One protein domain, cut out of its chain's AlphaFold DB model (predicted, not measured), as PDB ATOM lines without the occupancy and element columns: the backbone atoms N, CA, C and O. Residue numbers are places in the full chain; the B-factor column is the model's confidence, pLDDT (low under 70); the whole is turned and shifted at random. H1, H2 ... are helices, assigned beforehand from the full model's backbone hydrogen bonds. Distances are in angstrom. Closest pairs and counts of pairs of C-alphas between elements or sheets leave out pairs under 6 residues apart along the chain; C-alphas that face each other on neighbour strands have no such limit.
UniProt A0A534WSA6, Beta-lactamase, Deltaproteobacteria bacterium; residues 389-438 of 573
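This is residues 389 to 438 of the 573 residues of the protein "Beta-lactamase" of Deltaproteobacteria bacterium (UniProt A0A534WSA6). Two longer helices, H2 and H4, meet near their first residues as an L, and the short helices H1 and H3 each pair with H2 as a helical hairpin, with H1 also touching H4. The 50 printed residues, with four named helices in the order H1, H2, H3, H4 and no named strand, are all helix in class. The whole is compact, with a radius of gyration of the C-alphas of 9.4 A and spans of 26 by 19 by 15 A.

H1, residues 389 to 394, begins at C-alpha 389 (208.253, 203.733, 202.632). H2, residues 399 to 411, is 18.4 A long. H3 is residues 415 to 421. H4, residues 425 to 437, is 18.2 A long and ends at C-alpha 437 (204.410, 221.168, 199.483).

H1 touches H2, the hub, at Ala 393 and Val 402, closest C-alphas 4.6 A, a shallow tilt of 31 degrees, opposite ways. H2 touches H3 at Cys 410 and Cys 418, 4.5 A, opposite ways at 34.5 degrees, only just shallow. H4 touches H2 with residues 425 to 429 alone, about perpendicular at 84 degrees, closest C-alphas Pro 399 and Pro 425, 5.2 A. In H1, H2, H3 and H4 every O i to N i+4 pair is within hydrogen-bond range.

The C-alphas of Asp 411 and Gly 438, the two farthest apart, are 27.6 A apart. The printed part has no cut, and its three links are tight. Residues 436 to 438 have pLDDT under 70.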
ATOM      1  N   CYS A 389     209.172 204.060 203.715       96.88
ATOM      2  CA  CYS A 389     208.253 203.733 202.632       96.88
ATOM      3  C   CYS A 389     207.151 204.790 202.492       96.88
ATOM      4  O   CYS A 389     206.872 205.252 201.387       96.88
ATOM      5  N   ARG A 390     206.596 205.270 203.612       94.50
ATOM      6  CA  ARG A 390     205.624 206.374 203.608       94.50
ATOM      7  C   ARG A 390     206.199 207.682 203.060       94.50
ATOM      8  O   ARG A 390     205.535 208.357 202.281       94.50
ATOM      9  N   ARG A 391     207.423 208.050 203.459       93.31
ATOM     10  CA  ARG A 391     208.120 209.242 202.937       93.31
ATOM     11  C   ARG A 391     208.314 209.157 201.424       93.31
ATOM     12  O   ARG A 391     208.040 210.136 200.741       93.31
ATOM     13  N   LEU A 392     208.711 207.992 200.911       94.38
ATOM     14  CA  LEU A 392     208.844 207.747 199.472       94.38
ATOM     15  C   LEU A 392     207.495 207.830 198.751       94.38
ATOM     16  O   LEU A 392     207.416 208.397 197.664       94.38
ATOM     17  N   ALA A 393     206.423 207.319 199.366       93.31
ATOM     18  CA  ALA A 393     205.078 207.410 198.806       93.31
ATOM     19  C   ALA A 393     204.634 208.872 198.646       93.31
ATOM     20  O   ALA A 393     203.997 209.214 197.658       93.31
ATOM     21  N   GLY A 394     205.011 209.754 199.576       90.94
ATOM     22  CA  GLY A 394     204.637 211.167 199.507       90.94
ATOM     23  C   GLY A 394     205.356 211.996 198.443       90.94
ATOM     24  O   GLY A 394     204.889 213.087 198.133       90.94
ATOM     25  N   VAL A 395     206.452 211.487 197.875       91.44
ATOM     26  CA  VAL A 395     207.187 212.128 196.768       91.44
ATOM     27  C   VAL A 395     207.023 211.385 195.438       91.44
ATOM     28  O   VAL A 395     207.649 211.749 194.446       91.44
ATOM     29  N   SER A 396     206.230 210.311 195.409       90.25
ATOM     30  CA  SER A 396     206.011 209.521 194.201       90.25
ATOM     31  C   SER A 396     204.853 210.087 193.382       90.25
ATOM     32  O   SER A 396     203.748 210.266 193.889       90.25
ATOM     33  N   GLU A 397     205.103 210.315 192.093       89.25
ATOM     34  CA  GLU A 397     204.090 210.788 191.141       89.25
ATOM     35  C   GLU A 397     203.207 209.660 190.574       89.25
ATOM     36  O   GLU A 397     202.223 209.920 189.882       89.25
ATOM     37  N   GLU A 398     203.537 208.399 190.859       91.81
ATOM     38  CA  GLU A 398     202.856 207.233 190.297       91.81
ATOM     39  C   GLU A 398     201.907 206.595 191.330       91.81
ATOM     40  O   GLU A 398     202.386 205.985 192.292       91.81
ATOM     41  N   PRO A 399     200.573 206.622 191.124       90.25
ATOM     42  CA  PRO A 399     199.611 206.070 192.083       90.25
ATOM     43  C   PRO A 399     199.858 204.592 192.422       90.25
ATOM     44  O   PRO A 399     199.660 204.160 193.557       90.25
ATOM     45  N   ALA A 400     200.318 203.805 191.444       91.38
ATOM     46  CA  ALA A 400     200.647 202.395 191.642       91.38
ATOM     47  C   ALA A 400     201.848 202.211 192.586       91.38
ATOM     48  O   ALA A 400     201.813 201.359 193.476       91.38
ATOM     49  N   ARG A 401     202.886 203.046 192.441       93.88
ATOM     50  CA  ARG A 401     204.059 203.036 193.323       93.88
ATOM     51  C   ARG A 401     203.705 203.539 194.721       93.88
ATOM     52  O   ARG A 401     204.175 202.959 195.695       93.88
ATOM     53  N   VAL A 402     202.832 204.543 194.837       93.50
ATOM     54  CA  VAL A 402     202.277 205.005 196.124       93.50
ATOM     55  C   VAL A 402     201.591 203.853 196.861       93.50
ATOM     56  O   VAL A 402     201.900 203.608 198.025       93.50
ATOM     57  N   ALA A 403     200.712 203.103 196.190       93.50
ATOM     58  CA  ALA A 403     200.029 201.958 196.791       93.50
ATOM     59  C   ALA A 403     201.008 200.861 197.250       93.50
ATOM     60  O   ALA A 403     200.880 200.352 198.365       93.50
ATOM     61  N   ASP A 404     202.010 200.525 196.429       95.06
ATOM     62  CA  ASP A 404     203.033 199.532 196.782       95.06
ATOM     63  C   ASP A 404     203.878 199.967 197.989       95.06
ATOM     64  O   ASP A 404     204.082 199.191 198.924       95.06
ATOM     65  N   LEU A 405     204.326 201.224 198.006       96.00
ATOM     66  CA  LEU A 405     205.110 201.791 199.102       96.00
ATOM     67  C   LEU A 405     204.300 201.890 200.398       96.00
ATOM     68  O   LEU A 405     204.835 201.600 201.463       96.00
ATOM     69  N   LEU A 406     203.016 202.246 200.343       95.31
ATOM     70  CA  LEU A 406     202.157 202.268 201.532       95.31
ATOM     71  C   LEU A 406     201.876 200.860 202.059       95.31
ATOM     72  O   LEU A 406     201.868 200.657 203.269       95.31
ATOM     73  N   ARG A 407     201.716 199.870 201.176       95.38
ATOM     74  CA  ARG A 407     201.606 198.464 201.580       95.38
ATOM     75  C   ARG A 407     202.878 197.997 202.289       95.38
ATOM     76  O   ARG A 407     202.796 197.573 203.435       95.38
ATOM     77  N   LYS A 408     204.052 198.192 201.675       95.50
ATOM     78  CA  LYS A 408     205.359 197.919 202.306       95.50
ATOM     79  C   LYS A 408     205.534 198.683 203.621       95.50
ATOM     80  O   LYS A 408     206.065 198.154 204.589       95.50
ATOM     81  N   GLY A 409     205.058 199.927 203.666       95.69
ATOM     82  CA  GLY A 409     205.066 200.761 204.859       95.69
ATOM     83  C   GLY A 409     204.231 200.183 205.999       95.69
ATOM     84  O   GLY A 409     204.661 200.217 207.151       95.69
ATOM     85  N   CYS A 410     203.060 199.635 205.672       95.62
ATOM     86  CA  CYS A 410     202.192 198.953 206.623       95.62
ATOM     87  C   CYS A 410     202.795 197.624 207.097       95.62
ATOM     88  O   CYS A 410     202.825 197.373 208.300       95.62
ATOM     89  N   ASP A 411     203.353 196.827 206.178       95.56
ATOM     90  CA  ASP A 411     204.072 195.586 206.501       95.56
ATOM     91  C   ASP A 411     205.265 195.866 207.442       95.56
ATOM     92  O   ASP A 411     205.554 195.085 208.347       95.56
ATOM     93  N   GLY A 412     205.911 197.029 207.286       91.88
ATOM     94  CA  GLY A 412     206.952 197.563 208.174       91.88
ATOM     95  C   GLY A 412     206.443 198.238 209.459       91.88
ATOM     96  O   GLY A 412     207.220 198.905 210.146       91.88
ATOM     97  N   GLY A 413     205.153 198.120 209.788       94.06
ATOM     98  CA  GLY A 413     204.560 198.583 211.048       94.06
ATOM     99  C   GLY A 413     204.216 200.076 211.133       94.06
ATOM    100  O   GLY A 413     203.902 200.565 212.221       94.06
ATOM    101  N   ASP A 414     204.253 200.836 210.031       95.81
ATOM    102  CA  ASP A 414     203.816 202.236 210.044       95.81
ATOM    103  C   ASP A 414     202.280 202.326 210.008       95.81
ATOM    104  O   ASP A 414     201.632 202.099 208.986       95.81
ATOM    105  N   ALA A 415     201.688 202.700 211.145       94.25
ATOM    106  CA  ALA A 415     200.235 202.778 211.310       94.25
ATOM    107  C   ALA A 415     199.555 203.759 210.337       94.25
ATOM    108  O   ALA A 415     198.406 203.548 209.945       94.25
ATOM    109  N   VAL A 416     200.255 204.824 209.925       92.56
ATOM    110  CA  VAL A 416     199.710 205.794 208.966       92.56
ATOM    111  C   VAL A 416     199.660 205.174 207.575       92.56
ATOM    112  O   VAL A 416     198.644 205.292 206.897       92.56
ATOM    113  N   SER A 417     200.700 204.446 207.176       93.12
ATOM    114  CA  SER A 417     200.716 203.665 205.942       93.12
ATOM    115  C   SER A 417     199.574 202.651 205.900       93.12
ATOM    116  O   SER A 417     198.876 202.595 204.893       93.12
ATOM    117  N   CYS A 418     199.300 201.936 207.000       94.50
ATOM    118  CA  CYS A 418     198.162 201.009 207.081       94.50
ATOM    119  C   CYS A 418     196.798 201.698 206.921       94.50
ATOM    120  O   CYS A 418     195.895 201.174 206.271       94.50
ATOM    121  N   ALA A 419     196.626 202.888 207.505       91.81
ATOM    122  CA  ALA A 419     195.381 203.647 207.381       91.81
ATOM    123  C   ALA A 419     195.173 204.207 205.962       91.81
ATOM    124  O   ALA A 419     194.038 204.382 205.511       91.81
ATOM    125  N   LEU A 420     196.270 204.513 205.266       90.19
ATOM    126  CA  LEU A 420     196.258 205.062 203.915       90.19
ATOM    127  C   LEU A 420     196.173 203.978 202.834       90.19
ATOM    128  O   LEU A 420     195.560 204.224 201.800       90.19
ATOM    129  N   SER A 421     196.706 202.775 203.064       88.00
ATOM    130  CA  SER A 421     196.688 201.683 202.079       88.00
ATOM    131  C   SER A 421     195.283 201.155 201.766       88.00
ATOM    132  O   SER A 421     195.087 200.534 200.727       88.00
ATOM    133  N   ALA A 422     194.299 201.405 202.636       84.31
ATOM    134  CA  ALA A 422     192.893 201.048 202.420       84.31
ATOM    135  C   ALA A 422     192.109 202.073 201.573       84.31
ATOM    136  O   ALA A 422     190.930 201.867 201.284       84.31
ATOM    137  N   LYS A 423     192.728 203.205 201.217       88.44
ATOM    138  CA  LYS A 423     192.106 204.302 200.464       88.44
ATOM    139  C   LYS A 423     192.530 204.273 198.995       88.44
ATOM    140  O   LYS A 423     193.521 203.649 198.629       88.44
ATOM    141  N   GLU A 424     191.787 204.986 198.150       87.06
ATOM    142  CA  GLU A 424     192.088 205.068 196.718       87.06
ATOM    143  C   GLU A 424     193.458 205.745 196.465       87.06
ATOM    144  O   GLU A 424     193.669 206.870 196.938       87.06
ATOM    145  N   PRO A 425     194.391 205.115 195.716       85.44
ATOM    146  CA  PRO A 425     195.778 205.582 195.619       85.44
ATOM    147  C   PRO A 425     195.941 207.006 195.076       85.44
ATOM    148  O   PRO A 425     196.771 207.761 195.576       85.44
ATOM    149  N   ALA A 426     195.117 207.405 194.102       84.25
ATOM    150  CA  ALA A 426     195.164 208.746 193.513       84.25
ATOM    151  C   ALA A 426     194.735 209.847 194.502       84.25
ATOM    152  O   ALA A 426     195.266 210.958 194.472       84.25
ATOM    153  N   MET A 427     193.796 209.542 195.405       87.62
ATOM    154  CA  MET A 427     193.386 210.462 196.469       87.62
ATOM    155  C   MET A 427     194.495 210.604 197.515       87.62
ATOM    156  O   MET A 427     194.816 211.717 197.930       87.62
ATOM    157  N   VAL A 428     195.095 209.483 197.924       86.56
ATOM    158  CA  VAL A 428     196.179 209.473 198.916       86.56
ATOM    159  C   VAL A 428     197.422 210.189 198.394       86.56
ATOM    160  O   VAL A 428     198.033 210.954 199.136       86.56
ATOM    161  N   GLN A 429     197.767 210.001 197.119       87.75
ATOM    162  CA  GLN A 429     198.874 210.708 196.480       87.75
ATOM    163  C   GLN A 429     198.710 212.229 196.594       87.75
ATOM    164  O   GLN A 429     199.614 212.896 197.090       87.75
ATOM    165  N   ARG A 430     197.541 212.771 196.219       84.88
ATOM    166  CA  ARG A 430     197.266 214.215 196.335       84.88
ATOM    167  C   ARG A 430     197.389 214.703 197.778       84.88
ATOM    168  O   ARG A 430     198.063 215.695 198.024       84.88
ATOM    169  N   GLN A 431     196.825 213.962 198.735       85.31
ATOM    170  CA  GLN A 431     196.916 214.299 200.162       85.31
ATOM    171  C   GLN A 431     198.368 214.350 200.666       85.31
ATOM    172  O   GLN A 431     198.727 215.237 201.440       85.31
ATOM    173  N   LEU A 432     199.220 213.414 200.237       81.81
ATOM    174  CA  LEU A 432     200.629 213.396 200.629       81.81
ATOM    175  C   LEU A 432     201.445 214.500 199.930       81.81
ATOM    176  O   LEU A 432     202.314 215.105 200.558       81.81
ATOM    177  N   GLN A 433     201.155 214.810 198.666       80.81
ATOM    178  CA  GLN A 433     201.806 215.896 197.920       80.81
ATOM    179  C   GLN A 433     201.437 217.287 198.469       80.81
ATOM    180  O   GLN A 433     202.291 218.164 198.610       80.81
ATOM    181  N   GLU A 434     200.180 217.491 198.862       81.00
ATOM    182  CA  GLU A 434     199.736 218.709 199.553       81.00
ATOM    183  C   GLU A 434     200.447 218.874 200.909       81.00
ATOM    184  O   GLU A 434     200.896 219.966 201.259       81.00
ATOM    185  N   ALA A 435     200.646 217.778 201.648       74.25
ATOM    186  CA  ALA A 435     201.376 217.801 202.916       74.25
ATOM    187  C   ALA A 435     202.885 218.084 202.755       74.25
ATOM    188  O   ALA A 435     203.487 218.719 203.621       74.25
ATOM    189  N   THR A 436     203.510 217.628 201.664       66.44
ATOM    190  CA  THR A 436     204.944 217.860 201.397       66.44
ATOM    191  C   THR A 436     205.221 219.252 200.829       66.44
ATOM    192  O   THR A 436     206.235 219.856 201.174       66.44
ATOM    193  N   SER A 437     204.306 219.808 200.032       59.31
ATOM    194  CA  SER A 437     204.410 221.168 199.483       59.31
ATOM    195  C   SER A 437     204.143 222.275 200.517       59.31
ATOM    196  O   SER A 437     204.662 223.381 200.371       59.31
ATOM    197  N   GLY A 438     203.415 221.977 201.600       49.78
ATOM    198  CA  GLY A 438     203.204 222.893 202.731       49.78
ATOM    199  C   GLY A 438     204.370 222.986 203.730       49.78
ATOM    200  O   GLY A 438     204.416 223.916 204.535       49.78
TER     201      GLY A 438